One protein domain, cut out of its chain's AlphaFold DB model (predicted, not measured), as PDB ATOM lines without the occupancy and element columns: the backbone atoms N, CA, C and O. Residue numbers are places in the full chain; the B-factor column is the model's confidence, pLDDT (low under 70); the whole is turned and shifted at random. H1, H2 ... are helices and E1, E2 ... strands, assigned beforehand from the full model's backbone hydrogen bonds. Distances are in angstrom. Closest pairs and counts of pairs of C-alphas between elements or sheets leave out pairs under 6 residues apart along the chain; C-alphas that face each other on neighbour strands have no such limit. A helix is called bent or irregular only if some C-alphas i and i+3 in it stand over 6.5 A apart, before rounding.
ATOM      1  N   GLU A 241     -27.863 -50.921-100.876       89.44
ATOM      2  CA  GLU A 241     -26.829 -50.848 -99.846       89.44
ATOM      3  C   GLU A 241     -27.454 -50.779 -98.441       89.44
ATOM      4  O   GLU A 241     -28.345 -49.970 -98.172       89.44
ATOM      5  N   THR A 242     -27.017 -51.658 -97.530       88.94
ATOM      6  CA  THR A 242     -27.633 -51.822 -96.191       88.94
ATOM      7  C   THR A 242     -26.721 -51.488 -95.014       88.94
ATOM      8  O   THR A 242     -27.204 -51.301 -93.895       88.94
ATOM      9  N   ASP A 243     -25.412 -51.432 -95.243       89.25
ATOM     10  CA  ASP A 243     -24.382 -51.476 -94.197       89.25
ATOM     11  C   ASP A 243     -23.571 -50.170 -94.089       89.25
ATOM     12  O   ASP A 243     -22.496 -50.129 -93.489       89.25
ATOM     13  N   GLU A 244     -24.108 -49.073 -94.626       88.75
ATOM     14  CA  GLU A 244     -23.463 -47.758 -94.684       88.75
ATOM     15  C   GLU A 244     -23.527 -47.028 -93.336       88.75
ATOM     16  O   GLU A 244     -24.332 -46.118 -93.105       88.75
ATOM     17  N   PHE A 245     -22.651 -47.448 -92.425       93.19
ATOM     18  CA  PHE A 245     -22.563 -46.948 -91.054       93.19
ATOM     19  C   PHE A 245     -22.502 -45.413 -90.968       93.19
ATOM     20  O   PHE A 245     -23.276 -44.796 -90.233       93.19
ATOM     21  N   TRP A 246     -21.589 -44.786 -91.716       93.44
ATOM     22  CA  TRP A 246     -21.357 -43.340 -91.638       93.44
ATOM     23  C   TRP A 246     -22.523 -42.526 -92.193       93.44
ATOM     24  O   TRP A 246     -22.871 -41.489 -91.629       93.44
ATOM     25  N   LEU A 247     -23.157 -43.021 -93.256       93.19
ATOM     26  CA  LEU A 247     -24.338 -42.404 -93.845       93.19
ATOM     27  C   LEU A 247     -25.519 -42.432 -92.866       93.19
ATOM     28  O   LEU A 247     -26.207 -41.427 -92.687       93.19
ATOM     29  N   ASN A 248     -25.709 -43.561 -92.184       96.44
ATOM     30  CA  ASN A 248     -26.736 -43.737 -91.161       96.44
ATOM     31  C   ASN A 248     -26.489 -42.848 -89.928       96.44
ATOM     32  O   ASN A 248     -27.426 -42.233 -89.414       96.44
ATOM     33  N   LEU A 249     -25.236 -42.734 -89.473       97.06
ATOM     34  CA  LEU A 249     -24.859 -41.816 -88.396       97.06
ATOM     35  C   LEU A 249     -25.135 -40.357 -88.779       97.06
ATOM     36  O   LEU A 249     -25.775 -39.633 -88.015       97.06
ATOM     37  N   HIS A 250     -24.682 -39.938 -89.964       96.38
ATOM     38  CA  HIS A 250     -24.876 -38.577 -90.457       96.38
ATOM     39  C   HIS A 250     -26.351 -38.194 -90.468       96.38
ATOM     40  O   HIS A 250     -26.713 -37.151 -89.923       96.38
ATOM     41  N   HIS A 251     -27.203 -39.036 -91.054       97.44
ATOM     42  CA  HIS A 251     -28.613 -38.702 -91.155       97.44
ATOM     43  C   HIS A 251     -29.330 -38.743 -89.804       97.44
ATOM     44  O   HIS A 251     -30.219 -37.926 -89.570       97.44
ATOM     45  N   PHE A 252     -28.929 -39.628 -88.885       98.12
ATOM     46  CA  PHE A 252     -29.519 -39.642 -87.550       98.12
ATOM     47  C   PHE A 252     -29.191 -38.359 -86.773       98.12
ATOM     48  O   PHE A 252     -30.097 -37.715 -86.246       98.12
ATOM     49  N   LEU A 253     -27.928 -37.918 -86.786       98.31
ATOM     50  CA  LEU A 253     -27.545 -36.621 -86.216       98.31
ATOM     51  C   LEU A 253     -28.243 -35.456 -86.930       98.31
ATOM     52  O   LEU A 253     -28.689 -34.519 -86.273       98.31
ATOM     53  N   TYR A 254     -28.402 -35.533 -88.256       97.50
ATOM     54  CA  TYR A 254     -29.113 -34.526 -89.043       97.50
ATOM     55  C   TYR A 254     -30.563 -34.349 -88.585       97.50
ATOM     56  O   TYR A 254     -30.968 -33.219 -88.297       97.50
ATOM     57  N   VAL A 255     -31.335 -35.434 -88.454       97.62
ATOM     58  CA  VAL A 255     -32.744 -35.342 -88.034       97.62
ATOM     59  C   VAL A 255     -32.896 -34.959 -86.561       97.62
ATOM     60  O   VAL A 255     -33.792 -34.180 -86.233       97.62
ATOM     61  N   LEU A 256     -31.996 -35.414 -85.681       98.19
ATOM     62  CA  LEU A 256     -31.976 -34.990 -84.276       98.19
ATOM     63  C   LEU A 256     -31.642 -33.503 -84.146       98.19
ATOM     64  O   LEU A 256     -32.334 -32.777 -83.436       98.19
ATOM     65  N   GLY A 257     -30.650 -33.020 -84.895       97.94
ATOM     66  CA  GLY A 257     -30.295 -31.606 -84.914       97.94
ATOM     67  C   GLY A 257     -31.421 -30.730 -85.468       97.94
ATOM     68  O   GLY A 257     -31.629 -29.620 -84.981       97.94
ATOM     69  N   ARG A 258     -32.218 -31.224 -86.431       97.25
ATOM     70  CA  ARG A 258     -33.430 -30.520 -86.896       97.25
ATOM     71  C   ARG A 258     -34.484 -30.416 -85.799       97.25
ATOM     72  O   ARG A 258     -35.097 -29.358 -85.657       97.25
ATOM     73  N   ALA A 259     -34.684 -31.488 -85.031       97.38
ATOM     74  CA  ALA A 259     -35.597 -31.488 -83.893       97.38
ATOM     75  C   ALA A 259     -35.132 -30.514 -82.795       97.38
ATOM     76  O   ALA A 259     -35.929 -29.697 -82.334       97.38
ATOM     77  N   GLU A 260     -33.842 -30.522 -82.445       98.19
ATOM     78  CA  GLU A 260     -33.252 -29.599 -81.466       98.19
ATOM     79  C   GLU A 260     -33.351 -28.134 -81.921       98.19
ATOM     80  O   GLU A 260     -33.779 -27.263 -81.161       98.19
ATOM     81  N   ALA A 261     -33.050 -27.861 -83.193       97.44
ATOM     82  CA  ALA A 261     -33.178 -26.533 -83.793       97.44
ATOM     83  C   ALA A 261     -34.637 -26.109 -84.055       97.44
ATOM     84  O   ALA A 261     -34.865 -24.999 -84.544       97.44
ATOM     85  N   LYS A 262     -35.619 -26.967 -83.738       96.12
ATOM     86  CA  LYS A 262     -37.061 -26.749 -83.938       96.12
ATOM     87  C   LYS A 262     -37.406 -26.371 -85.379       96.12
ATOM     88  O   LYS A 262     -38.263 -25.518 -85.624       96.12
ATOM     89  N   ILE A 263     -36.738 -27.002 -86.344       96.44
ATOM     90  CA  ILE A 263     -37.066 -26.804 -87.754       96.44
ATOM     91  C   ILE A 263     -38.477 -27.344 -88.003       96.44
ATOM     92  O   ILE A 263     -38.841 -28.419 -87.527       96.44
ATOM     93  N   ARG A 264     -39.298 -26.584 -88.738       91.00
ATOM     94  CA  ARG A 264     -40.736 -26.855 -88.920       91.00
ATOM     95  C   ARG A 264     -41.029 -28.284 -89.394       91.00
ATOM     96  O   ARG A 264     -42.045 -28.872 -89.021       91.00
ATOM     97  N   ASP A 265     -40.158 -28.835 -90.228       90.50
ATOM     98  CA  ASP A 265     -40.307 -30.161 -90.823       90.50
ATOM     99  C   ASP A 265     -39.828 -31.320 -89.931       90.50
ATOM    100  O   ASP A 265     -40.090 -32.473 -90.263       90.50
ATOM    101  N   ALA A 266     -39.247 -31.053 -88.756       91.25
ATOM    102  CA  ALA A 266     -38.912 -32.092 -87.778       91.25
ATOM    103  C   ALA A 266     -40.160 -32.814 -87.222       91.25
ATOM    104  O   ALA A 266     -40.063 -33.889 -86.642       91.25
ATOM    105  N   SER A 267     -41.350 -32.243 -87.442       90.62
ATOM    106  CA  SER A 267     -42.649 -32.838 -87.101       90.62
ATOM    107  C   SER A 267     -43.199 -33.811 -88.158       90.62
ATOM    108  O   SER A 267     -44.284 -34.368 -87.982       90.62
ATOM    109  N   ARG A 268     -42.498 -34.017 -89.282       90.62
ATOM    110  CA  ARG A 268     -42.946 -34.929 -90.347       90.62
ATOM    111  C   ARG A 268     -42.854 -36.387 -89.898       90.62
ATOM    112  O   ARG A 268     -41.892 -36.787 -89.246       90.62
ATOM    113  N   SER A 269     -43.816 -37.208 -90.324       89.62
ATOM    114  CA  SER A 269     -43.939 -38.622 -89.925       89.62
ATOM    115  C   SER A 269     -42.672 -39.447 -90.159       89.62
ATOM    116  O   SER A 269     -42.350 -40.310 -89.347       89.62
ATOM    117  N   ALA A 270     -41.920 -39.146 -91.221       89.81
ATOM    118  CA  ALA A 270     -40.686 -39.848 -91.555       89.81
ATOM    119  C   ALA A 270     -39.581 -39.711 -90.494       89.81
ATOM    120  O   ALA A 270     -38.714 -40.582 -90.429       89.81
ATOM    121  N   VAL A 271     -39.610 -38.653 -89.674       93.12
ATOM    122  CA  VAL A 271     -38.522 -38.300 -88.740       93.12
ATOM    123  C   VAL A 271     -38.984 -38.001 -87.313       93.12
ATOM    124  O   VAL A 271     -38.150 -37.969 -86.415       93.12
ATOM    125  N   VAL A 272     -40.290 -37.828 -87.078       93.31
ATOM    126  CA  VAL A 272     -40.854 -37.391 -85.784       93.31
ATOM    127  C   VAL A 272     -40.476 -38.290 -84.600       93.31
ATOM    128  O   VAL A 272     -40.388 -37.820 -83.470       93.31
ATOM    129  N   ASP A 273     -40.211 -39.570 -84.852       94.38
ATOM    130  CA  ASP A 273     -39.853 -40.537 -83.813       94.38
ATOM    131  C   ASP A 273     -38.363 -40.547 -83.451       94.38
ATOM    132  O   ASP A 273     -37.999 -41.161 -82.447       94.38
ATOM    133  N   ALA A 274     -37.506 -39.890 -84.240       96.19
ATOM    134  CA  ALA A 274     -36.060 -39.941 -84.041       96.19
ATOM    135  C   ALA A 274     -35.629 -39.502 -82.627       96.19
ATOM    136  O   ALA A 274     -34.823 -40.215 -82.028       96.19
ATOM    137  N   PRO A 275     -36.183 -38.423 -82.026       96.69
ATOM    138  CA  PRO A 275     -35.858 -38.055 -80.646       96.69
ATOM    139  C   PRO A 275     -36.205 -39.150 -79.630       96.69
ATOM    140  O   PRO A 275     -35.377 -39.501 -78.795       96.69
ATOM    141  N   ALA A 276     -37.388 -39.757 -79.743       95.69
ATOM    142  CA  ALA A 276     -37.803 -40.826 -78.838       95.69
ATOM    143  C   ALA A 276     -36.946 -42.097 -79.010       95.69
ATOM    144  O   ALA A 276     -36.717 -42.829 -78.048       95.69
ATOM    145  N   GLU A 277     -36.468 -42.394 -80.223       95.19
ATOM    146  CA  GLU A 277     -35.507 -43.483 -80.455       95.19
ATOM    147  C   GLU A 277     -34.114 -43.170 -79.890       95.19
ATOM    148  O   GLU A 277     -33.483 -44.044 -79.285       95.19
ATOM    149  N   ALA A 278     -33.659 -41.919 -80.001       96.31
ATOM    150  CA  ALA A 278     -32.423 -41.467 -79.371       96.31
ATOM    151  C   ALA A 278     -32.471 -41.668 -77.848       96.31
ATOM    152  O   ALA A 278     -31.561 -42.275 -77.283       96.31
ATOM    153  N   GLU A 279     -33.561 -41.265 -77.196       96.31
ATOM    154  CA  GLU A 279     -33.758 -41.453 -75.753       96.31
ATOM    155  C   GLU A 279     -33.718 -42.930 -75.340       96.31
ATOM    156  O   GLU A 279     -33.043 -43.284 -74.372       96.31
ATOM    157  N   ARG A 280     -34.376 -43.820 -76.100       94.94
ATOM    158  CA  ARG A 280     -34.369 -45.266 -75.812       94.94
ATOM    159  C   ARG A 280     -32.968 -45.875 -75.887       94.94
ATOM    160  O   ARG A 280     -32.606 -46.660 -75.015       94.94
ATOM    161  N   GLY A 281     -32.176 -45.525 -76.902       92.75
ATOM    162  CA  GLY A 281     -30.809 -46.050 -77.037       92.75
ATOM    163  C   GLY A 281     -29.830 -45.480 -76.003       92.75
ATOM    164  O   GLY A 281     -28.907 -46.177 -75.568       92.75
ATOM    165  N   ALA A 282     -30.067 -44.249 -75.536       93.94
ATOM    166  CA  ALA A 282     -29.203 -43.557 -74.580       93.94
ATOM    167  C   ALA A 282     -29.156 -44.201 -73.179       93.94
ATOM    168  O   ALA A 282     -28.226 -43.931 -72.414       93.94
ATOM    169  N   VAL A 283     -30.108 -45.083 -72.846       92.94
ATOM    170  CA  VAL A 283     -30.157 -45.819 -71.565       92.94
ATOM    171  C   VAL A 283     -28.896 -46.664 -71.335       92.94
ATOM    172  O   VAL A 283     -28.481 -46.868 -70.199       92.94
ATOM    173  N   THR A 284     -28.249 -47.127 -72.409       87.81
ATOM    174  CA  THR A 284     -27.048 -47.984 -72.345       87.81
ATOM    175  C   THR A 284     -25.725 -47.211 -72.250       87.81
ATOM    176  O   THR A 284     -24.649 -47.816 -72.165       87.81
ATOM    177  N   LEU A 285     -25.785 -45.879 -72.293       96.25
ATOM    178  CA  LEU A 285     -24.615 -45.007 -72.346       96.25
ATOM    179  C   LEU A 285     -24.128 -44.600 -70.948       96.25
ATOM    180  O   LEU A 285     -24.900 -44.566 -69.987       96.25
ATOM    181  N   SER A 286     -22.846 -44.268 -70.824       97.81
ATOM    182  CA  SER A 286     -22.303 -43.549 -69.667       97.81
ATOM    183  C   SER A 286     -22.667 -42.059 -69.723       97.81
ATOM    184  O   SER A 286     -23.137 -41.564 -70.749       97.81
ATOM    185  N   ASP A 287     -22.432 -41.317 -68.637       97.75
ATOM    186  CA  ASP A 287     -22.644 -39.861 -68.630       97.75
ATOM    187  C   ASP A 287     -21.751 -39.135 -69.645       97.75
ATOM    188  O   ASP A 287     -22.211 -38.228 -70.336       97.75
ATOM    189  N   GLU A 288     -20.502 -39.580 -69.797       97.62
ATOM    190  CA  GLU A 288     -19.563 -38.996 -70.759       97.62
ATOM    191  C   GLU A 288     -19.963 -39.297 -72.211       97.62
ATOM    192  O   GLU A 288     -19.900 -38.425 -73.082       97.62
ATOM    193  N   GLU A 289     -20.443 -40.517 -72.477       98.25
ATOM    194  CA  GLU A 289     -20.994 -40.888 -73.784       98.25
ATOM    195  C   GLU A 289     -22.258 -40.068 -74.092       98.25
ATOM    196  O   GLU A 289     -22.386 -39.535 -75.194       98.25
ATOM    197  N   ARG A 290     -23.166 -39.895 -73.119       98.00
ATOM    198  CA  ARG A 290     -24.355 -39.037 -73.268       98.00
ATOM    199  C   ARG A 290     -23.976 -37.596 -73.586       98.00
ATOM    200  O   ARG A 290     -24.551 -37.010 -74.501       98.00
ATOM    201  N   LYS A 291     -23.005 -37.038 -72.861       98.06
ATOM    202  CA  LYS A 291     -22.516 -35.678 -73.094       98.06
ATOM    203  C   LYS A 291     -21.928 -35.531 -74.495       98.06
ATOM    204  O   LYS A 291     -22.308 -34.617 -75.219       98.06
ATOM    205  N   THR A 292     -21.053 -36.449 -74.898       98.44
ATOM    206  CA  THR A 292     -20.434 -36.422 -76.230       98.44
ATOM    207  C   THR A 292     -21.474 -36.546 -77.346       98.44
ATOM    208  O   THR A 292     -21.362 -35.866 -78.365       98.44
ATOM    209  N   TRP A 293     -22.505 -37.378 -77.159       98.50
ATOM    210  CA  TRP A 293     -23.615 -37.489 -78.105       98.50
ATOM    211  C   TRP A 293     -24.422 -36.192 -78.205       98.50
ATOM    212  O   TRP A 293     -24.666 -35.713 -79.310       98.50
ATOM    213  N   ALA A 294     -24.797 -35.599 -77.069       98.31
ATOM    214  CA  ALA A 294     -25.528 -34.335 -77.033       98.31
ATOM    215  C   ALA A 294     -24.740 -33.204 -77.713       98.31
ATOM    216  O   ALA A 294     -25.285 -32.512 -78.567       98.31
ATOM    217  N   ASP A 295     -23.437 -33.087 -77.429       98.44
ATOM    218  CA  ASP A 295     -22.560 -32.102 -78.071       98.44
ATOM    219  C   ASP A 295     -22.544 -32.285 -79.612       98.44
ATOM    220  O   ASP A 295     -22.529 -31.303 -80.358       98.44
ATOM    221  N   ALA A 296     -22.604 -33.529 -80.112       98.56
ATOM    222  CA  ALA A 296     -22.695 -33.817 -81.547       98.56
ATOM    223  C   ALA A 296     -24.048 -33.410 -82.158       98.56
ATOM    224  O   ALA A 296     -24.073 -32.837 -83.253       98.56
ATOM    225  N   VAL A 297     -25.163 -33.657 -81.461       98.62
ATOM    226  CA  VAL A 297     -26.497 -33.213 -81.903       98.62
ATOM    227  C   VAL A 297     -26.561 -31.683 -81.957       98.62
ATOM    228  O   VAL A 297     -26.979 -31.135 -82.979       98.62
ATOM    229  N   THR A 298     -26.046 -30.983 -80.944       98.56
ATOM    230  CA  THR A 298     -25.985 -29.512 -80.919       98.56
ATOM    231  C   THR A 298     -25.094 -28.937 -82.024       98.56
ATOM    232  O   THR A 298     -25.434 -27.920 -82.645       98.56
ATOM    233  N   ALA A 299     -23.975 -29.592 -82.346       97.94
ATOM    234  CA  ALA A 299     -23.140 -29.201 -83.482       97.94
ATOM    235  C   ALA A 299     -23.905 -29.306 -84.816       97.94
ATOM    236  O   ALA A 299     -23.817 -28.419 -85.665       97.94
ATOM    237  N   TYR A 300     -24.722 -30.348 -84.986       97.62
ATOM    238  CA  TYR A 300     -25.596 -30.484 -86.150       97.62
ATOM    239  C   TYR A 300     -26.716 -29.434 -86.159       97.62
ATOM    240  O   TYR A 300     -26.915 -28.769 -87.179       97.62
ATOM    241  N   ALA A 301     -27.385 -29.213 -85.023       98.19
ATOM    242  CA  ALA A 301     -28.466 -28.237 -84.849       98.19
ATOM    243  C   ALA A 301     -28.046 -26.786 -85.155       98.19
ATOM    244  O   ALA A 301     -28.837 -25.976 -85.653       98.19
ATOM    245  N   SER A 302     -26.788 -26.443 -84.872       96.56
ATOM    246  CA  SER A 302     -26.223 -25.119 -85.157       96.56
ATOM    247  C   SER A 302     -25.695 -24.967 -86.590       96.56
ATOM    248  O   SER A 302     -25.536 -23.836 -87.047       96.56
ATOM    249  N   GLY A 303     -25.481 -26.069 -87.317       95.06
ATOM    250  CA  GLY A 303     -24.870 -26.081 -88.648       95.06
ATOM    251  C   GLY A 303     -25.668 -26.874 -89.682       95.06
ATOM    252  O   GLY A 303     -26.620 -26.362 -90.274       95.06
ATOM    253  N   LEU A 304     -25.247 -28.117 -89.944       94.88
ATOM    254  CA  LEU A 304     -25.734 -28.941 -91.062       94.88
ATOM    255  C   LEU A 304     -27.249 -29.174 -91.042       94.88
ATOM    256  O   LEU A 304     -27.873 -29.167 -92.097       94.88
ATOM    257  N   SER A 305     -27.867 -29.308 -89.867       96.38
ATOM    258  CA  SER A 305     -29.314 -29.522 -89.751       96.38
ATOM    259  C   SER A 305     -30.155 -28.309 -90.143       96.38
ATOM    260  O   SER A 305     -31.370 -28.438 -90.228       96.38
ATOM    261  N   ARG A 306     -29.563 -27.139 -90.398       95.06
ATOM    262  CA  ARG A 306     -30.284 -25.960 -90.916       95.06
ATOM    263  C   ARG A 306     -30.340 -25.903 -92.440       95.06
ATOM    264  O   ARG A 306     -31.056 -25.062 -92.972       95.06
ATOM    265  N   LYS A 307     -29.589 -26.775 -93.110       93.88
ATOM    266  CA  LYS A 307     -29.530 -26.911 -94.566       93.88
ATOM    267  C   LYS A 307     -30.503 -27.987 -95.040       93.88
ATOM    268  O   LYS A 307     -30.996 -28.773 -94.232       93.88
ATOM    269  N   ASP A 308     -30.779 -28.019 -96.330       90.94
ATOM    270  CA  ASP A 308     -31.580 -29.028 -97.009       90.94
ATOM    271  C   ASP A 308     -30.693 -29.774 -98.026       90.94
ATOM    272  O   ASP A 308     -30.118 -29.144 -98.912       90.94
ATOM    273  N   PRO A 309     -30.534 -31.107 -97.917       88.44
ATOM    274  CA  PRO A 309     -29.612 -31.872 -98.757       88.44
ATOM    275  C   PRO A 309     -29.997 -31.897-100.242       88.44
ATOM    276  O   PRO A 309     -29.175 -32.318-101.053       88.44
ATOM    277  N   ILE A 310     -31.212 -31.469-100.602       87.06
ATOM    278  CA  ILE A 310     -31.692 -31.408-101.987       87.06
ATOM    279  C   ILE A 310     -31.205 -30.126-102.674       87.06
ATOM    280  O   ILE A 310     -30.857 -30.161-103.851       87.06
ATOM    281  N   VAL A 311     -31.159 -29.000-101.952       86.38
ATOM    282  CA  VAL A 311     -30.844 -27.680-102.537       86.38
ATOM    283  C   VAL A 311     -29.516 -27.087-102.062       86.38
ATOM    284  O   VAL A 311     -28.921 -26.281-102.774       86.38
ATOM    285  N   ASP A 312     -29.010 -27.479-100.891       90.31
ATOM    286  CA  ASP A 312     -27.732 -27.004-100.369       90.31
ATOM    287  C   ASP A 312     -26.571 -27.890-100.844       90.31
ATOM    288  O   ASP A 312     -26.265 -28.928-100.246       90.31
ATOM    289  N   GLU A 313     -25.836 -27.419-101.855       84.75
ATOM    290  CA  GLU A 313     -24.700 -28.137-102.463       84.75
ATOM    291  C   GLU A 313     -23.665 -28.623-101.439       84.75
ATOM    292  O   GLU A 313     -23.136 -29.728-101.543       84.75
ATOM    293  N   SER A 314     -23.386 -27.816-100.410       86.31
ATOM    294  CA  SER A 314     -22.417 -28.176 -99.367       86.31
ATOM    295  C   SER A 314     -22.843 -29.386 -98.527       86.31
ATOM    296  O   SER A 314     -21.990 -30.172 -98.119       86.31
ATOM    297  N   LEU A 315     -24.146 -29.555 -98.268       89.62
ATOM    298  CA  LEU A 315     -24.664 -30.723 -97.557       89.62
ATOM    299  C   LEU A 315     -24.757 -31.923 -98.508       89.62
ATOM    300  O   LEU A 315     -24.328 -33.017 -98.144       89.62
ATOM    301  N   ALA A 316     -25.210 -31.700 -99.744       86.88
ATOM    302  CA  ALA A 316     -25.235 -32.721-100.790       86.88
ATOM    303  C   ALA A 316     -23.840 -33.326-101.049       86.88
ATOM    304  O   ALA A 316     -23.701 -34.541-101.189       86.88
ATOM    305  N   ALA A 317     -22.786 -32.503-101.044       84.94
ATOM    306  CA  ALA A 317     -21.404 -32.954-101.200       84.94
ATOM    307  C   ALA A 317     -20.950 -33.873-100.054       84.94
ATOM    308  O   ALA A 317     -20.267 -34.868-100.306       84.94
ATOM    309  N   ILE A 318     -21.360 -33.587 -98.811       89.19
ATOM    310  CA  ILE A 318     -21.074 -34.450 -97.657       89.19
ATOM    311  C   ILE A 318     -21.775 -35.797 -97.830       89.19
ATOM    312  O   ILE A 318     -21.128 -36.833 -97.710       89.19
ATOM    313  N   VAL A 319     -23.068 -35.798 -98.162       90.06
ATOM    314  CA  VAL A 319     -23.832 -37.033 -98.403       90.06
ATOM    315  C   VAL A 319     -23.183 -37.859 -99.515       90.06
ATOM    316  O   VAL A 319     -22.927 -39.045 -99.325       90.06
ATOM    317  N   GLY A 320     -22.834 -37.231-100.641       86.88
ATOM    318  CA  GLY A 320     -22.166 -37.900-101.758       86.88
ATOM    319  C   GLY A 320     -20.792 -38.472-101.394       86.88
ATOM    320  O   GLY A 320     -20.429 -39.546-101.869       86.88
ATOM    321  N   ALA A 321     -20.035 -37.794-100.528       86.44
ATOM    322  CA  ALA A 321     -18.770 -38.305-100.010       86.44
ATOM    323  C   ALA A 321     -18.965 -39.515 -99.083       86.44
ATOM    324  O   ALA A 321     -18.150 -40.430 -99.114       86.44
ATOM    325  N   LEU A 322     -20.034 -39.529 -98.280       88.31
ATOM    326  CA  LEU A 322     -20.359 -40.636 -97.376       88.31
ATOM    327  C   LEU A 322     -20.852 -41.877 -98.122       88.31
ATOM    328  O   LEU A 322     -20.450 -42.982 -97.773       88.31
ATOM    329  N   VAL A 323     -21.668 -41.685 -99.159       84.50
ATOM    330  CA  VAL A 323     -22.128 -42.735-100.084       84.50
ATOM    331  C   VAL A 323     -20.959 -43.429-100.796       84.50
ATOM    332  O   VAL A 323     -21.022 -44.611-101.113       84.50
ATOM    333  N   ALA A 324     -19.864 -42.708-101.050       79.94
ATOM    334  CA  ALA A 324     -18.685 -43.267-101.711       79.94
ATOM    335  C   ALA A 324     -17.785 -44.113-100.785       79.94
ATOM    336  O   ALA A 324     -16.772 -44.635-101.253       79.94
ATOM    337  N   LEU A 325     -18.102 -44.227 -99.489       78.00
ATOM    338  CA  LEU A 325     -17.317 -45.016 -98.537       78.00
ATOM    339  C   LEU A 325     -17.719 -46.491 -98.592       78.00
ATOM    340  O   LEU A 325     -18.891 -46.834 -98.488       78.00
ATOM    341  N   ASP A 326     -16.735 -47.380 -98.647       59.22
ATOM    342  CA  ASP A 326     -16.901 -48.835 -98.759       59.22
ATOM    343  C   ASP A 326     -17.247 -49.540 -97.427       59.22
ATOM    344  O   ASP A 326     -16.890 -50.695 -97.196       59.22
ATOM    345  N   GLY A 327     -17.942 -48.856 -96.512       55.25
ATOM    346  CA  GLY A 327     -18.293 -49.403 -95.194       55.25
ATOM    347  C   GLY A 327     -17.103 -49.564 -94.232       55.25
ATOM    348  O   GLY A 327     -17.267 -50.119 -93.141       55.25
ATOM    349  N   GLY A 328     -15.918 -49.058 -94.594       58.38
ATOM    350  CA  GLY A 328     -14.726 -49.049 -93.750       58.38
ATOM    351  C   GLY A 328     -14.913 -48.356 -92.389       58.38
ATOM    352  O   GLY A 328     -15.763 -47.483 -92.177       58.38
ATOM    353  N   THR A 329     -14.081 -48.737 -91.417       58.16
ATOM    354  CA  THR A 329     -14.147 -48.221 -90.037       58.16
ATOM    355  C   THR A 329     -13.663 -46.782 -89.887       58.16
ATOM    356  O   THR A 329     -13.973 -46.171 -88.863       58.16
ATOM    357  N   ALA A 330     -12.962 -46.235 -90.882       65.94
ATOM    358  CA  ALA A 330     -12.423 -44.881 -90.882       65.94
ATOM    359  C   ALA A 330     -13.022 -44.047 -92.022       65.94
ATOM    360  O   ALA A 330     -13.168 -44.520 -93.143       65.94
ATOM    361  N   ILE A 331     -13.313 -42.780 -91.731       74.31
ATOM    362  CA  ILE A 331     -13.751 -41.770 -92.708       74.31
ATOM    363  C   ILE A 331     -12.554 -41.031 -93.347       74.31
ATOM    364  O   ILE A 331     -12.705 -40.051 -94.083       74.31
ATOM    365  N   SER A 332     -11.331 -41.486 -93.046       66.06
ATOM    366  CA  SER A 332     -10.077 -40.903 -93.516       66.06
ATOM    367  C   SER A 332      -9.998 -40.939 -95.042       66.06
ATOM    368  O   SER A 332     -10.037 -42.010 -95.637       66.06
ATOM    369  N   GLY A 333      -9.859 -39.766 -95.665       64.19
ATOM    370  CA  GLY A 333      -9.788 -39.618 -97.124       64.19
ATOM    371  C   GLY A 333     -11.091 -39.157 -97.783       64.19
ATOM    372  O   GLY A 333     -11.049 -38.714 -98.928       64.19
ATOM    373  N   ALA A 334     -12.224 -39.157 -97.066       72.50
ATOM    374  CA  ALA A 334     -13.472 -38.594 -97.578       72.50
ATOM    375  C   ALA A 334     -13.352 -37.065 -97.750       72.50
ATOM    376  O   ALA A 334     -12.899 -36.398 -96.809       72.50
ATOM    377  N   PRO A 335     -13.777 -36.472 -98.882       78.88
ATOM    378  CA  PRO A 335     -13.742 -35.026 -99.112       78.88
ATOM    379  C   PRO A 335     -14.861 -34.299 -98.341       78.88
ATOM    380  O   PRO A 335     -15.723 -33.647 -98.923       78.88
ATOM    381  N   ILE A 336     -14.855 -34.434 -97.015       83.44
ATOM    382  CA  ILE A 336     -15.755 -33.757 -96.078       83.44
ATOM    383  C   ILE A 336     -14.991 -32.709 -95.268       83.44
ATOM    384  O   ILE A 336     -13.797 -32.870 -94.998       83.44
ATOM    385  N   ASP A 337     -15.694 -31.654 -94.863       84.94
ATOM    386  CA  ASP A 337     -15.149 -30.603 -94.004       84.94
ATOM    387  C   ASP A 337     -14.628 -31.178 -92.666       84.94
ATOM    388  O   ASP A 337     -15.175 -32.138 -92.112       84.94
ATOM    389  N   SER A 338     -13.549 -30.588 -92.141       85.56
ATOM    390  CA  SER A 338     -12.886 -31.049 -90.917       85.56
ATOM    391  C   SER A 338     -13.778 -30.983 -89.673       85.56
ATOM    392  O   SER A 338     -13.636 -31.826 -88.785       85.56
ATOM    393  N   ALA A 339     -14.694 -30.015 -89.595       88.62
ATOM    394  CA  ALA A 339     -15.618 -29.883 -88.475       88.62
ATOM    395  C   ALA A 339     -16.647 -31.022 -88.478       88.62
ATOM    396  O   ALA A 339     -16.766 -31.732 -87.478       88.62
ATOM    397  N   ALA A 340     -17.317 -31.274 -89.609       90.25
ATOM    398  CA  ALA A 340     -18.237 -32.399 -89.764       90.25
ATOM    399  C   ALA A 340     -17.540 -33.742 -89.511       90.25
ATOM    400  O   ALA A 340     -18.081 -34.589 -88.799       90.25
ATOM    401  N   ARG A 341     -16.313 -33.919 -90.024       91.94
ATOM    402  CA  ARG A 341     -15.508 -35.120 -89.763       91.94
ATOM    403  C   ARG A 341     -15.287 -35.340 -88.269       91.94
ATOM    404  O   ARG A 341     -15.569 -36.425 -87.771       91.94
ATOM    405  N   THR A 342     -14.836 -34.305 -87.562       93.12
ATOM    406  CA  THR A 342     -14.554 -34.378 -86.121       93.12
ATOM    407  C   THR A 342     -15.799 -34.782 -85.331       93.12
ATOM    408  O   THR A 342     -15.721 -35.620 -84.434       93.12
ATOM    409  N   VAL A 343     -16.961 -34.212 -85.668       96.00
ATOM    410  CA  VAL A 343     -18.231 -34.550 -85.008       96.00
ATOM    411  C   VAL A 343     -18.611 -36.010 -85.264       96.00
ATOM    412  O   VAL A 343     -18.914 -36.739 -84.318       96.00
ATOM    413  N   LEU A 344     -18.546 -36.458 -86.521       95.06
ATOM    414  CA  LEU A 344     -18.865 -37.835 -86.901       95.06
ATOM    415  C   LEU A 344     -17.942 -38.846 -86.208       95.06
ATOM    416  O   LEU A 344     -18.428 -39.811 -85.622       95.06
ATOM    417  N   GLU A 345     -16.626 -38.628 -86.231       94.06
ATOM    418  CA  GLU A 345     -15.643 -39.534 -85.621       94.06
ATOM    419  C   GLU A 345     -15.838 -39.662 -84.104       94.06
ATOM    420  O   GLU A 345     -15.768 -40.770 -83.569       94.06
ATOM    421  N   ARG A 346     -16.157 -38.557 -83.416       95.81
ATOM    422  CA  ARG A 346     -16.447 -38.562 -81.972       95.81
ATOM    423  C   ARG A 346     -17.754 -39.278 -81.632       95.81
ATOM    424  O   ARG A 346     -17.813 -39.984 -80.628       95.81
ATOM    425  N   ALA A 347     -18.790 -39.118 -82.455       97.69
ATOM    426  CA  ALA A 347     -20.097 -39.739 -82.234       97.69
ATOM    427  C   ALA A 347     -20.141 -41.226 -82.642       97.69
ATOM    428  O   ALA A 347     -20.948 -41.995 -82.116       97.69
ATOM    429  N   ALA A 348     -19.270 -41.659 -83.555       95.88
ATOM    430  CA  ALA A 348     -19.259 -43.009 -84.110       95.88
ATOM    431  C   ALA A 348     -19.196 -44.163 -83.092       95.88
ATOM    432  O   ALA A 348     -20.005 -45.087 -83.223       95.88
ATOM    433  N   PRO A 349     -18.286 -44.190 -82.098       96.19
ATOM    434  CA  PRO A 349     -18.244 -45.295 -81.135       96.19
ATOM    435  C   PRO A 349     -19.536 -45.401 -80.313       96.19
ATOM    436  O   PRO A 349     -20.029 -46.505 -80.084       96.19
ATOM    437  N   ILE A 350     -20.131 -44.262 -79.953       98.31
ATOM    438  CA  ILE A 350     -21.403 -44.190 -79.223       98.31
ATOM    439  C   ILE A 350     -22.526 -44.740 -80.102       98.31
ATOM    440  O   ILE A 350     -23.309 -45.587 -79.672       98.31
ATOM    441  N   TYR A 351     -22.556 -44.328 -81.370       97.56
ATOM    442  CA  TYR A 351     -23.567 -44.783 -82.309       97.56
ATOM    443  C   TYR A 351     -23.498 -46.280 -82.609       97.56
ATOM    444  O   TYR A 351     -24.533 -46.951 -82.617       97.56
ATOM    445  N   ARG A 352     -22.280 -46.821 -82.783       95.56
ATOM    446  CA  ARG A 352     -22.050 -48.271 -82.934       95.56
ATOM    447  C   ARG A 352     -22.647 -49.062 -81.780       95.56
ATOM    448  O   ARG A 352     -23.194 -50.134 -82.014       95.56
ATOM    449  N   LYS A 353     -22.510 -48.544 -80.559       95.62
ATOM    450  CA  LYS A 353     -22.976 -49.193 -79.336       95.62
ATOM    451  C   LYS A 353     -24.495 -49.108 -79.181       95.62
ATOM    452  O   LYS A 353     -25.118 -50.130 -78.915       95.62
ATOM    453  N   ALA A 354     -25.080 -47.919 -79.336       97.00
ATOM    454  CA  ALA A 354     -26.457 -47.668 -78.910       97.00
ATOM    455  C   ALA A 354     -27.532 -47.851 -79.998       97.00
ATOM    456  O   ALA A 354     -28.620 -48.316 -79.670       97.00
ATOM    457  N   TRP A 355     -27.259 -47.522 -81.270       97.69
ATOM    458  CA  TRP A 355     -28.313 -47.483 -82.307       97.69
ATOM    459  C   TRP A 355     -27.995 -48.281 -83.572       97.69
ATOM    460  O   TRP A 355     -28.915 -48.808 -84.200       97.69
ATOM    461  N   TRP A 356     -26.716 -48.441 -83.939       95.62
ATOM    462  CA  TRP A 356     -26.345 -49.116 -85.187       95.62
ATOM    463  C   TRP A 356     -26.928 -50.531 -85.348       95.62
ATOM    464  O   TRP A 356     -27.425 -50.816 -86.435       95.62
ATOM    465  N   PRO A 357     -26.957 -51.415 -84.326       94.81
ATOM    466  CA  PRO A 357     -27.557 -52.740 -84.480       94.81
ATOM    467  C   PRO A 357     -29.037 -52.693 -84.892       94.81
ATOM    468  O   PRO A 357     -29.441 -53.435 -85.785       94.81
ATOM    469  N   SER A 358     -29.823 -51.795 -84.286       95.06
ATOM    470  CA  SER A 358     -31.248 -51.607 -84.602       95.06
ATOM    471  C   SER A 358     -31.432 -51.019 -86.002       95.06
ATOM    472  O   SER A 358     -32.168 -51.565 -86.823       95.06
ATOM    473  N   HIS A 359     -30.700 -49.947 -86.311       96.69
ATOM    474  CA  HIS A 359     -30.800 -49.265 -87.598       96.69
ATOM    475  C   HIS A 359     -30.374 -50.167 -88.764       96.69
ATOM    476  O   HIS A 359     -31.070 -50.278 -89.771       96.69
ATOM    477  N   ARG A 360     -29.280 -50.918 -88.596       94.81
ATOM    478  CA  ARG A 360     -28.836 -51.928 -89.559       94.81
ATOM    479  C   ARG A 360     -29.885 -53.024 -89.764       94.81
ATOM    480  O   ARG A 360     -30.140 -53.412 -90.901       94.81
ATOM    481  N   ALA A 361     -30.507 -53.513 -88.689       91.94
ATOM    482  CA  ALA A 361     -31.574 -54.508 -88.790       91.94
ATOM    483  C   ALA A 361     -32.801 -53.954 -89.536       91.94
ATOM    484  O   ALA A 361     -33.382 -54.654 -90.364       91.94
ATOM    485  N   SER A 362     -33.152 -52.684 -89.305       94.38
ATOM    486  CA  SER A 362     -34.194 -51.970 -90.053       94.38
ATOM    487  C   SER A 362     -33.869 -51.900 -91.550       94.38
ATOM    488  O   SER A 362     -34.701 -52.279 -92.377       94.38
ATOM    489  N   ASN A 363     -32.632 -51.532 -91.908       93.94
ATOM    490  CA  ASN A 363     -32.173 -51.493 -93.301       93.94
ATOM    491  C   ASN A 363     -32.285 -52.866 -93.981       93.94
ATOM    492  O   ASN A 363     -32.808 -52.998 -95.089       93.94
ATOM    493  N   GLN A 364     -31.841 -53.919 -93.293       90.50
ATOM    494  CA  GLN A 364     -31.905 -55.290 -93.800       90.50
ATOM    495  C   GLN A 364     -33.343 -55.798 -93.950       90.50
ATOM    496  O   GLN A 364     -33.650 -56.474 -94.933       90.50
ATOM    497  N   SER A 365     -34.224 -55.454 -93.008       89.31
ATOM    498  CA  SER A 365     -35.649 -55.793 -93.059       89.31
ATOM    499  C   SER A 365     -36.339 -55.132 -94.254       89.31
ATOM    500  O   SER A 365     -37.057 -55.796 -95.004       89.31
ATOM    501  N   TRP A 366     -36.052 -53.850 -94.500       93.94
ATOM    502  CA  TRP A 366     -36.572 -53.134 -95.663       93.94
ATOM    503  C   TRP A 366     -36.091 -53.758 -96.978       93.94
ATOM    504  O   TRP A 366     -36.902 -54.047 -97.856       93.94
ATOM    505  N   ARG A 367     -34.792 -54.077 -97.109       91.00
ATOM    506  CA  ARG A 367     -34.285 -54.784 -98.300       91.00
ATOM    507  C   ARG A 367     -34.999 -56.121 -98.501       91.00
ATOM    508  O   ARG A 367     -35.366 -56.458 -99.625       91.00
ATOM    509  N   ALA A 368     -35.197 -56.884 -97.427       84.06
ATOM    510  CA  ALA A 368     -35.865 -58.179 -97.485       84.06
ATOM    511  C   ALA A 368     -37.339 -58.076 -97.920       84.06
ATOM    512  O   ALA A 368     -37.831 -58.997 -98.571       84.06
ATOM    513  N   SER A 369     -38.029 -56.976 -97.600       87.62
ATOM    514  CA  SER A 369     -39.423 -56.759 -98.006       87.62
ATOM    515  C   SER A 369     -39.558 -56.219 -99.434       87.62
ATOM    516  O   SER A 369     -40.504 -56.579-100.134       87.62
ATOM    517  N   ILE A 370     -38.604 -55.405 -99.896       92.69
ATOM    518  CA  ILE A 370     -38.659 -54.745-101.208       92.69
ATOM    519  C   ILE A 370     -38.036 -55.579-102.329       92.69
ATOM    520  O   ILE A 370     -38.558 -55.571-103.444       92.69
ATOM    521  N   GLN A 371     -36.969 -56.342-102.065       86.25
ATOM    522  CA  GLN A 371     -36.303 -57.138-103.104       86.25
ATOM    523  C   GLN A 371     -37.265 -58.087-103.849       86.25
ATOM    524  O   GLN A 371     -37.223 -58.097-105.079       86.25
ATOM    525  N   PRO A 372     -38.188 -58.813-103.182       84.12
ATOM    526  CA  PRO A 372     -39.165 -59.648-103.882       84.12
ATOM    527  C   PRO A 372     -40.112 -58.856-104.793       84.12
ATOM    528  O   PRO A 372     -40.548 -59.376-105.818       84.12
ATOM    529  N   LEU A 373     -40.438 -57.607-104.438       90.94
ATOM    530  CA  LEU A 373     -41.280 -56.736-105.261       90.94
ATOM    531  C   LEU A 373     -40.522 -56.242-106.498       90.94
ATOM    532  O   LEU A 373     -41.084 -56.252-107.591       90.94
ATOM    533  N   ILE A 374     -39.241 -55.884-106.350       90.69
ATOM    534  CA  ILE A 374     -38.359 -55.552-107.481       90.69
ATOM    535  C   ILE A 374     -38.227 -56.757-108.415       90.69
ATOM    536  O   ILE A 374     -38.392 -56.613-109.624       90.69
ATOM    537  N   ASP A 375     -37.970 -57.943-107.865       81.62
ATOM    538  CA  ASP A 375     -37.781 -59.162-108.653       81.62
ATOM    539  C   ASP A 375     -39.057 -59.557-109.410       81.62
ATOM    540  O   ASP A 375     -38.978 -60.025-110.545       81.62
ATOM    541  N   ARG A 376     -40.232 -59.348-108.804       83.00
ATOM    542  CA  ARG A 376     -41.526 -59.718-109.394       83.00
ATOM    543  C   ARG A 376     -42.079 -58.680-110.367       83.00
ATOM    544  O   ARG A 376     -42.590 -59.055-111.416       83.00
ATOM    545  N   HIS A 377     -42.030 -57.400-110.009       92.75
ATOM    546  CA  HIS A 377     -42.736 -56.332-110.725       92.75
ATOM    547  C   HIS A 377     -41.797 -55.320-111.380       92.75
ATOM    548  O   HIS A 377     -42.196 -54.624-112.312       92.75
ATOM    549  N   GLY A 378     -40.544 -55.236-110.925       91.81
ATOM    550  CA  GLY A 378     -39.638 -54.153-111.288       91.81
ATOM    551  C   GLY A 378     -39.390 -54.033-112.789       91.81
ATOM    552  O   GLY A 378     -39.389 -52.922-113.300       91.81
ATOM    553  N   GLN A 379     -39.222 -55.141-113.522       88.25
ATOM    554  CA  GLN A 379     -38.967 -55.074-114.971       88.25
ATOM    555  C   GLN A 379     -40.178 -54.550-115.754       88.25
ATOM    556  O   GLN A 379     -40.007 -53.795-116.710       88.25
ATOM    557  N   THR A 380     -41.397 -54.889-115.325       90.69
ATOM    558  CA  THR A 380     -42.628 -54.330-115.899       90.69
ATOM    559  C   THR A 380     -42.690 -52.827-115.647       90.69
ATOM    560  O   THR A 380     -42.841 -52.061-116.594       90.69
ATOM    561  N   VAL A 381     -42.489 -52.399-114.396       97.31
ATOM    562  CA  VAL A 381     -42.474 -50.976-114.010       97.31
ATOM    563  C   VAL A 381     -41.414 -50.206-114.804       97.31
ATOM    564  O   VAL A 381     -41.714 -49.183-115.417       97.31
ATOM    565  N   LEU A 382     -40.191 -50.739-114.876       95.25
ATOM    566  CA  LEU A 382     -39.086 -50.148-115.623       95.25
ATOM    567  C   LEU A 382     -39.408 -50.013-117.117       95.25
ATOM    568  O   LEU A 382     -39.149 -48.967-117.714       95.25
ATOM    569  N   SER A 383     -39.986 -51.054-117.720       90.94
ATOM    570  CA  SER A 383     -40.367 -51.054-119.137       90.94
ATOM    571  C   SER A 383     -41.431 -49.999-119.439       90.94
ATOM    572  O   SER A 383     -41.358 -49.340-120.471       90.94
ATOM    573  N   LEU A 384     -42.404 -49.805-118.540       95.88
ATOM    574  CA  LEU A 384     -43.409 -48.750-118.673       95.88
ATOM    575  C   LEU A 384     -42.756 -47.362-118.618       95.88
ATOM    576  O   LEU A 384     -42.902 -46.586-119.561       95.88
ATOM    577  N   ILE A 385     -41.983 -47.081-117.565       97.06
ATOM    578  CA  ILE A 385     -41.355 -45.770-117.332       97.06
ATOM    579  C   ILE A 385     -40.414 -45.387-118.481       97.06
ATOM    580  O   ILE A 385     -40.528 -44.294-119.039       97.06
ATOM    581  N   THR A 386     -39.502 -46.284-118.865       94.06
ATOM    582  CA  THR A 386     -38.519 -46.020-119.933       94.06
ATOM    583  C   THR A 386     -39.185 -45.836-121.292       94.06
ATOM    584  O   THR A 386     -38.781 -44.957-122.051       94.06
ATOM    585  N   ARG A 387     -40.255 -46.588-121.584       93.75
ATOM    586  CA  ARG A 387     -41.066 -46.400-122.793       93.75
ATOM    587  C   ARG A 387     -41.786 -45.053-122.796       93.75
ATOM    588  O   ARG A 387     -41.749 -44.362-123.807       93.75
ATOM    589  N   TRP A 388     -42.429 -44.673-121.690       95.94
ATOM    590  CA  TRP A 388     -43.199 -43.430-121.607       95.94
ATOM    591  C   TRP A 388     -42.316 -42.181-121.667       95.94
ATOM    592  O   TRP A 388     -42.677 -41.206-122.326       95.94
ATOM    593  N   TYR A 389     -41.143 -42.202-121.039       93.62
ATOM    594  CA  TYR A 389     -40.206 -41.085-121.135       93.62
ATOM    595  C   TYR A 389     -39.308 -41.148-122.370       93.62
ATOM    596  O   TYR A 389     -38.788 -40.115-122.782       93.62
ATOM    597  N   GLY A 390     -39.135 -42.315-122.993       91.44
ATOM    598  CA  GLY A 390     -38.148 -42.522-124.055       91.44
ATOM    599  C   GLY A 390     -36.711 -42.348-123.551       91.44
ATOM    600  O   GLY A 390     -35.874 -41.805-124.268       91.44
ATOM    601  N   MET A 391     -36.452 -42.745-122.302       91.38
ATOM    602  CA  MET A 391     -35.178 -42.557-121.600       91.38
ATOM    603  C   MET A 391     -34.558 -43.904-121.233       91.38
ATOM    604  O   MET A 391     -35.263 -44.884-120.989       91.38
ATOM    605  N   SER A 392     -33.227 -43.963-121.201       87.62
ATOM    606  CA  SER A 392     -32.489 -45.186-120.878       87.62
ATOM    607  C   SER A 392     -32.239 -45.327-119.381       87.62
ATOM    608  O   SER A 392     -31.875 -44.362-118.709       87.62
ATOM    609  N   TRP A 393     -32.331 -46.559-118.885       87.38
ATOM    610  CA  TRP A 393     -31.881 -46.917-117.542       87.38
ATOM    611  C   TRP A 393     -30.409 -47.344-117.556       87.38
ATOM    612  O   TRP A 393     -29.992 -48.027-118.498       87.38
ATOM    613  N   PRO A 394     -29.602 -47.001-116.537       83.19
ATOM    614  CA  PRO A 394     -28.224 -47.467-116.465       83.19
ATOM    615  C   PRO A 394     -28.161 -48.995-116.353       83.19
ATOM    616  O   PRO A 394     -28.848 -49.602-115.535       83.19
ATOM    617  N   ALA A 395     -27.260 -49.624-117.116       75.56
ATOM    618  CA  ALA A 395     -27.097 -51.083-117.130       75.56
ATOM    619  C   ALA A 395     -26.716 -51.684-115.761       75.56
ATOM    620  O   ALA A 395     -26.977 -52.860-115.509       75.56
ATOM    621  N   ARG A 396     -26.095 -50.876-114.889       76.25
ATOM    622  CA  ARG A 396     -25.721 -51.235-113.512       76.25
ATOM    623  C   ARG A 396     -26.831 -50.988-112.479       76.25
ATOM    624  O   ARG A 396     -26.610 -51.268-111.307       76.25
ATOM    625  N   GLY A 397     -27.976 -50.450-112.898       87.50
ATOM    626  CA  GLY A 397     -29.024 -49.972-111.999       87.50
ATOM    627  C   GLY A 397     -28.642 -48.701-111.243       87.50
ATOM    628  O   GLY A 397     -27.513 -48.211-111.348       87.50
ATOM    629  N   TYR A 398     -29.592 -48.155-110.486       89.12
ATOM    630  CA  TYR A 398     -29.315 -47.054-109.563       89.12
ATOM    631  C   TYR A 398     -29.018 -47.574-108.153       89.12
ATOM    632  O   TYR A 398     -29.731 -48.462-107.670       89.12
ATOM    633  N   PRO A 399     -27.995 -47.039-107.470       89.25
ATOM    634  CA  PRO A 399     -27.737 -47.384-106.084       89.25
ATOM    635  C   PRO A 399     -28.777 -46.769-105.140       89.25
ATOM    636  O   PRO A 399     -29.052 -45.570-105.176       89.25
ATOM    637  N   VAL A 400     -29.350 -47.622-104.292       93.94
ATOM    638  CA  VAL A 400     -30.301 -47.275-103.235       93.94
ATOM    639  C   VAL A 400     -29.598 -47.439-101.896       93.94
ATOM    640  O   VAL A 400     -29.267 -48.550-101.492       93.94
ATOM    641  N   HIS A 401     -29.405 -46.326-101.208       94.06
ATOM    642  CA  HIS A 401     -28.714 -46.222 -99.935       94.06
ATOM    643  C   HIS A 401     -29.733 -46.166 -98.804       94.06
ATOM    644  O   HIS A 401     -30.533 -45.226 -98.711       94.06
ATOM    645  N   LEU A 402     -29.727 -47.188 -97.951       95.75
ATOM    646  CA  LEU A 402     -30.695 -47.295 -96.869       95.75
ATOM    647  C   LEU A 402     -30.182 -46.645 -95.591       95.75
ATOM    648  O   LEU A 402     -29.113 -46.971 -95.063       95.75
ATOM    649  N   VAL A 403     -31.012 -45.763 -95.051       96.00
ATOM    650  CA  VAL A 403     -30.817 -45.166 -93.735       96.00
ATOM    651  C   VAL A 403     -32.095 -45.276 -92.922       96.00
ATOM    652  O   VAL A 403     -33.186 -45.151 -93.465       96.00
ATOM    653  N   THR A 404     -32.007 -45.469 -91.606       96.25
ATOM    654  CA  THR A 404     -33.236 -45.547 -90.790       96.25
ATOM    655  C   THR A 404     -34.032 -44.250 -90.824       96.25
ATOM    656  O   THR A 404     -35.250 -44.279 -90.942       96.25
ATOM    657  N   TYR A 405     -33.344 -43.112 -90.820       96.06
ATOM    658  CA  TYR A 405     -33.935 -41.797 -91.016       96.06
ATOM    659  C   TYR A 405     -33.182 -41.111 -92.147       96.06
ATOM    660  O   TYR A 405     -31.978 -40.955 -92.018       96.06
ATOM    661  N   ALA A 406     -33.852 -40.729 -93.237       91.69
ATOM    662  CA  ALA A 406     -33.218 -40.027 -94.361       91.69
ATOM    663  C   ALA A 406     -33.455 -38.516 -94.273       91.69
ATOM    664  O   ALA A 406     -32.614 -37.745 -93.827       91.69
ATOM    665  N   HIS A 407     -34.649 -38.091 -94.664       88.81
ATOM    666  CA  HIS A 407     -35.059 -36.697 -94.770       88.81
ATOM    667  C   HIS A 407     -36.498 -36.565 -94.241       88.81
ATOM    668  O   HIS A 407     -37.210 -37.573 -94.207       88.81
ATOM    669  N   PRO A 408     -36.996 -35.370 -93.864       85.00
ATOM    670  CA  PRO A 408     -38.401 -35.181 -93.496       85.00
ATOM    671  C   PRO A 408     -39.429 -35.641 -94.545       85.00
ATOM    672  O   PRO A 408     -40.588 -35.865 -94.196       85.00
ATOM    673  N   LEU A 409     -39.023 -35.806 -95.811       86.44
ATOM    674  CA  LEU A 409     -39.848 -36.394 -96.878       86.44
ATOM    675  C   LEU A 409     -39.774 -37.930 -96.961       86.44
ATOM    676  O   LEU A 409     -40.563 -38.536 -97.674       86.44
ATOM    677  N   GLY A 410     -38.869 -38.565 -96.219       90.94
ATOM    678  CA  GLY A 410     -38.659 -40.012 -96.211       90.94
ATOM    679  C   GLY A 410     -37.634 -40.496 -97.234       90.94
ATOM    680  O   GLY A 410     -36.900 -41.425 -96.929       90.94
ATOM    681  N   ALA A 411     -37.515 -39.858 -98.391       94.31
ATOM    682  CA  ALA A 411     -36.488 -40.163 -99.379       94.31
ATOM    683  C   ALA A 411     -36.036 -38.886-100.094       94.31
ATOM    684  O   ALA A 411     -36.684 -37.843 -99.959       94.31
ATOM    685  N   TYR A 412     -34.886 -38.967-100.755       93.75
ATOM    686  CA  TYR A 412     -34.424 -37.974-101.717       93.75
ATOM    687  C   TYR A 412     -33.308 -38.550-102.592       93.75
ATOM    688  O   TYR A 412     -32.650 -39.531-102.234       93.75
ATOM    689  N   SER A 413     -33.050 -37.883-103.709       90.94
ATOM    690  CA  SER A 413     -32.011 -38.253-104.662       90.94
ATOM    691  C   SER A 413     -30.852 -37.271-104.652       90.94
ATOM    692  O   SER A 413     -31.014 -36.080-104.398       90.94
ATOM    693  N   THR A 414     -29.663 -37.779-104.957       82.69
ATOM    694  CA  THR A 414     -28.452 -36.972-105.132       82.69
ATOM    695  C   THR A 414     -28.131 -36.809-106.616       82.69
ATOM    696  O   THR A 414     -28.442 -37.677-107.434       82.69
ATOM    697  N   SER A 415     -27.420 -35.734-106.965       69.19
ATOM    698  CA  SER A 415     -26.982 -35.440-108.340       69.19
ATOM    699  C   SER A 415     -25.967 -36.439-108.921       69.19
ATOM    700  O   SER A 415     -25.614 -36.353-110.094       69.19
ATOM    701  N   ARG A 416     -25.470 -37.396-108.122       65.25
ATOM    702  CA  ARG A 416     -24.542 -38.459-108.557       65.25
ATOM    703  C   ARG A 416     -25.211 -39.830-108.713       65.25
ATOM    704  O   ARG A 416     -24.511 -40.839-108.805       65.25
ATOM    705  N   GLY A 417     -26.541 -39.884-108.736       69.12
ATOM    706  CA  GLY A 417     -27.284 -41.131-108.930       69.12
ATOM    707  C   GLY A 417     -27.531 -41.953-107.670       69.12
ATOM    708  O   GLY A 417     -28.059 -43.052-107.792       69.12
ATOM    709  N   GLY A 418     -27.157 -41.459-106.485       80.69
ATOM    710  CA  GLY A 418     -27.479 -42.109-105.213       80.69
ATOM    711  C   GLY A 418     -28.896 -41.774-104.761       80.69
ATOM    712  O   GLY A 418     -29.223 -40.590-104.657       80.69
ATOM    713  N   LEU A 419     -29.701 -42.800-104.478       91.94
ATOM    714  CA  LEU A 419     -31.072 -42.683-103.974       91.94
ATOM    715  C   LEU A 419     -31.069 -42.961-102.470       91.94
ATOM    716  O   LEU A 419     -30.753 -44.073-102.057       91.94
ATOM    717  N   ILE A 420     -31.389 -41.973-101.639       93.38
ATOM    718  CA  ILE A 420     -31.378 -42.116-100.179       93.38
ATOM    719  C   ILE A 420     -32.795 -42.422 -99.697       93.38
ATOM    720  O   ILE A 420     -33.702 -41.613 -99.889       93.38
ATOM    721  N   MET A 421     -32.995 -43.565 -99.037       95.62
ATOM    722  CA  MET A 421     -34.324 -44.014 -98.605       95.62
ATOM    723  C   MET A 421     -34.392 -44.308 -97.106       95.62
ATOM    724  O   MET A 421     -33.540 -45.000 -96.549       95.62
ATOM    725  N   SER A 422     -35.446 -43.795 -96.462       95.19
ATOM    726  CA  SER A 422     -35.750 -44.032 -95.051       95.19
ATOM    727  C   SER A 422     -36.391 -45.400 -94.838       95.19
ATOM    728  O   SER A 422     -37.457 -45.687 -95.389       95.19
ATOM    729  N   THR A 423     -35.801 -46.211 -93.965       94.06
ATOM    730  CA  THR A 423     -36.344 -47.525 -93.595       94.06
ATOM    731  C   THR A 423     -37.223 -47.487 -92.350       94.06
ATOM    732  O   THR A 423     -37.892 -48.478 -92.052       94.06
ATOM    733  N   ASN A 424     -37.294 -46.346 -91.650       90.81
ATOM    734  CA  ASN A 424     -38.250 -46.124 -90.568       90.81
ATOM    735  C   ASN A 424     -39.673 -46.473 -91.036       90.81
ATOM    736  O   ASN A 424     -40.142 -45.978 -92.059       90.81
ATOM    737  N   ALA A 425     -40.392 -47.287 -90.265       84.50
ATOM    738  CA  ALA A 425     -41.738 -47.743 -90.610       84.50
ATOM    739  C   ALA A 425     -42.737 -46.585 -90.807       84.50
ATOM    740  O   ALA A 425     -43.652 -46.694 -91.621       84.50
ATOM    741  N   LYS A 426     -42.546 -45.450 -90.114       85.69
ATOM    742  CA  LYS A 426     -43.414 -44.263 -90.240       85.69
ATOM    743  C   LYS A 426     -43.110 -43.371 -91.449       85.69
ATOM    744  O   LYS A 426     -43.808 -42.378 -91.663       85.69
ATOM    745  N   SER A 427     -42.102 -43.712 -92.253       85.50
ATOM    746  CA  SER A 427     -41.798 -42.994 -93.497       85.50
ATOM    747  C   SER A 427     -42.896 -43.134 -94.552       85.50
ATOM    748  O   SER A 427     -42.994 -42.286 -95.430       85.50
ATOM    749  N   GLY A 428     -43.727 -44.179 -94.464       88.25
ATOM    750  CA  GLY A 428     -44.693 -44.528 -95.508       88.25
ATOM    751  C   GLY A 428     -44.072 -45.281 -96.689       88.25
ATOM    752  O   GLY A 428     -44.791 -45.624 -97.622       88.25
ATOM    753  N   LEU A 429     -42.769 -45.589 -96.638       92.75
ATOM    754  CA  LEU A 429     -41.996 -46.181 -97.738       92.75
ATOM    755  C   LEU A 429     -41.880 -47.709 -97.652       92.75
ATOM    756  O   LEU A 429     -40.849 -48.276 -97.994       92.75
ATOM    757  N   GLN A 430     -42.908 -48.390 -97.152       91.81
ATOM    758  CA  GLN A 430     -42.921 -49.852 -97.027       91.81
ATOM    759  C   GLN A 430     -43.711 -50.486 -98.180       91.81
ATOM    760  O   GLN A 430     -44.629 -49.871 -98.724       91.81
ATOM    761  N   GLY A 431     -43.387 -51.728 -98.544       93.62
ATOM    762  CA  GLY A 431     -44.125 -52.477 -99.567       93.62
ATOM    763  C   GLY A 431     -44.167 -51.769-100.929       93.62
ATOM    764  O   GLY A 431     -43.163 -51.223-101.381       93.62
ATOM    765  N   LEU A 432     -45.332 -51.761-101.585       96.19
ATOM    766  CA  LEU A 432     -45.500 -51.161-102.918       96.19
ATOM    767  C   LEU A 432     -45.243 -49.648-102.942       96.19
ATOM    768  O   LEU A 432     -44.715 -49.148-103.927       96.19
ATOM    769  N   ASN A 433     -45.503 -48.936-101.840       95.69
ATOM    770  CA  ASN A 433     -45.132 -47.523-101.712       95.69
ATOM    771  C   ASN A 433     -43.610 -47.331-101.707       95.69
ATOM    772  O   ASN A 433     -43.107 -46.363-102.269       95.69
ATOM    773  N   GLY A 434     -42.869 -48.255-101.089       95.62
ATOM    774  CA  GLY A 434     -41.407 -48.265-101.145       95.62
ATOM    775  C   GLY A 434     -40.884 -48.549-102.554       95.62
ATOM    776  O   GLY A 434     -39.945 -47.893-102.996       95.62
ATOM    777  N   LEU A 435     -41.525 -49.473-103.282       97.19
ATOM    778  CA  LEU A 435     -41.203 -49.741-104.687       97.19
ATOM    779  C   LEU A 435     -41.461 -48.509-105.568       97.19
ATOM    780  O   LEU A 435     -40.575 -48.119-106.325       97.19
ATOM    781  N   GLU A 436     -42.639 -47.886-105.452       98.06
ATOM    782  CA  GLU A 436     -42.979 -46.651-106.173       98.06
ATOM    783  C   GLU A 436     -41.962 -45.550-105.884       98.06
ATOM    784  O   GLU A 436     -41.445 -44.937-106.815       98.06
ATOM    785  N   MET A 437     -41.622 -45.344-104.609       97.06
ATOM    786  CA  MET A 437     -40.668 -44.317-104.207       97.06
ATOM    787  C   MET A 437     -39.270 -44.558-104.785       97.06
ATOM    788  O   MET A 437     -38.636 -43.618-105.241       97.06
ATOM    789  N   ALA A 438     -38.786 -45.803-104.824       96.75
ATOM    790  CA  ALA A 438     -37.477 -46.097-105.411       96.75
ATOM    791  C   ALA A 438     -37.415 -45.704-106.901       96.75
ATOM    792  O   ALA A 438     -36.417 -45.145-107.356       96.75
ATOM    793  N   PHE A 439     -38.493 -45.945-107.655       97.56
ATOM    794  CA  PHE A 439     -38.598 -45.487-109.042       97.56
ATOM    795  C   PHE A 439     -38.781 -43.970-109.148       97.56
ATOM    796  O   PHE A 439     -38.141 -43.366-110.002       97.56
ATOM    797  N   HIS A 440     -39.593 -43.355-108.283       97.00
ATOM    798  CA  HIS A 440     -39.758 -41.899-108.210       97.00
ATOM    799  C   HIS A 440     -38.406 -41.194-108.063       97.00
ATOM    800  O   HIS A 440     -38.049 -40.342-108.871       97.00
ATOM    801  N   GLU A 441     -37.622 -41.608-107.070       95.62
ATOM    802  CA  GLU A 441     -36.297 -41.055-106.803       95.62
ATOM    803  C   GLU A 441     -35.336 -41.299-107.978       95.62
ATOM    804  O   GLU A 441     -34.643 -40.398-108.445       95.62
TER     805      GLU A 441
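What this domain is: This is residues 241 to 441 of the 541 residues of an uncharacterized protein of Acidobacteria bacterium (UniProt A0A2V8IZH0). A cluster of crossed helices, H2 to H6 round H1, sits beside a small three-stranded sheet with H7a and H8 over one face. Long, bent H7 runs from the cluster past the sheet and turns as an L into H7b; residues 386 to 391 stick out. The printed part has 201 residues with eight named helices and three named strands, in the order H1 to H7, E1, E2, E3, H8: mostly helix, with a mixed sheet ordered E1 E3 E2. It is compact, with a radius of gyration of the C-alphas of 16.9 A, but elongated, spanning 56 by 34 by 31 A.

How they stand to each other: H1, residues 245 to 260, is the hub, touching five helices. Its residues 255 to 259 alone touch H2, residues 264 to 267; closest C-alphas, Ala 259 and Ala 266, 5.1 A. Its residues 252 to 259 alone touch H3, residues 274 to 282, at a steep tilt of 66 degrees, opposite ways; closest C-alphas, Leu 256 and Pro 275, 6.1 A. Its residues 253 to 260 alone touch H4, residues 287 to 302, about perpendicular at 74 degrees; closest C-alphas, Gly 257 and Ala 301, 3.8 A. Its residues 246 to 247 alone touch H5, residues 313 to 323; closest C-alphas, Leu 247 and Leu 322, 5.6 A. Its residues 246 to 250 alone touch H6, residues 338 to 354; closest C-alphas, Leu 249 and Tyr 351, 6.9 A. H7, residues 356 to 389, was assigned as one helix by its hydrogen bonds but is bent, C-alphas 376 and 379 being 7.7 A apart; its arms H7a, residues 356 to 376, and H7b, residues 379 to 389, are about perpendicular at 79 degrees. E1, residues 398 to 403, is parallel to E3, residues 419 to 422, with N 401 and O 419 at 2.8 A, within hydrogen-bond range. E2, residues 411 to 413, and E3 form an antiparallel hairpin, with N 420 and O 412 at 2.8 A. H7a and H8, residues 431 to 441, are on the same face of the sheet, at heights of 9.6 A and 9.7 A: two layers, helices on one face of a sheet. Residues 369 to 374 of H7a alone touch H8, about perpendicular at 89 degrees; closest C-alphas, Ile 370 and Gly 431, 6.1 A. H7b is near H8. Every O i to N i+4 pair is within hydrogen-bond range in H1, H3, H4, H7b and H8, against 6 of 7 in H5, 11 of 13 in H6 and 15 of 17 in H7a; H2 is too short for one.

Where its parts are: H1 begins at C-alpha 245 (-22.563, -46.948, -91.054) and is 22.5 A long; H4 is 22.4 A, H6 24.6 A, H7a 30.5 A and E1 16.0 A. H8 ends at C-alpha 441 (-36.297, -41.055, -106.803).

The domain as a whole: The C-alphas farthest apart, Asp 287 and Gly 390, are 57.6 A apart. The printed part has no cut; the long link is H5 to H6. pLDDT is under 70 at residues 326 to 330, 332 to 333 and 415 to 417.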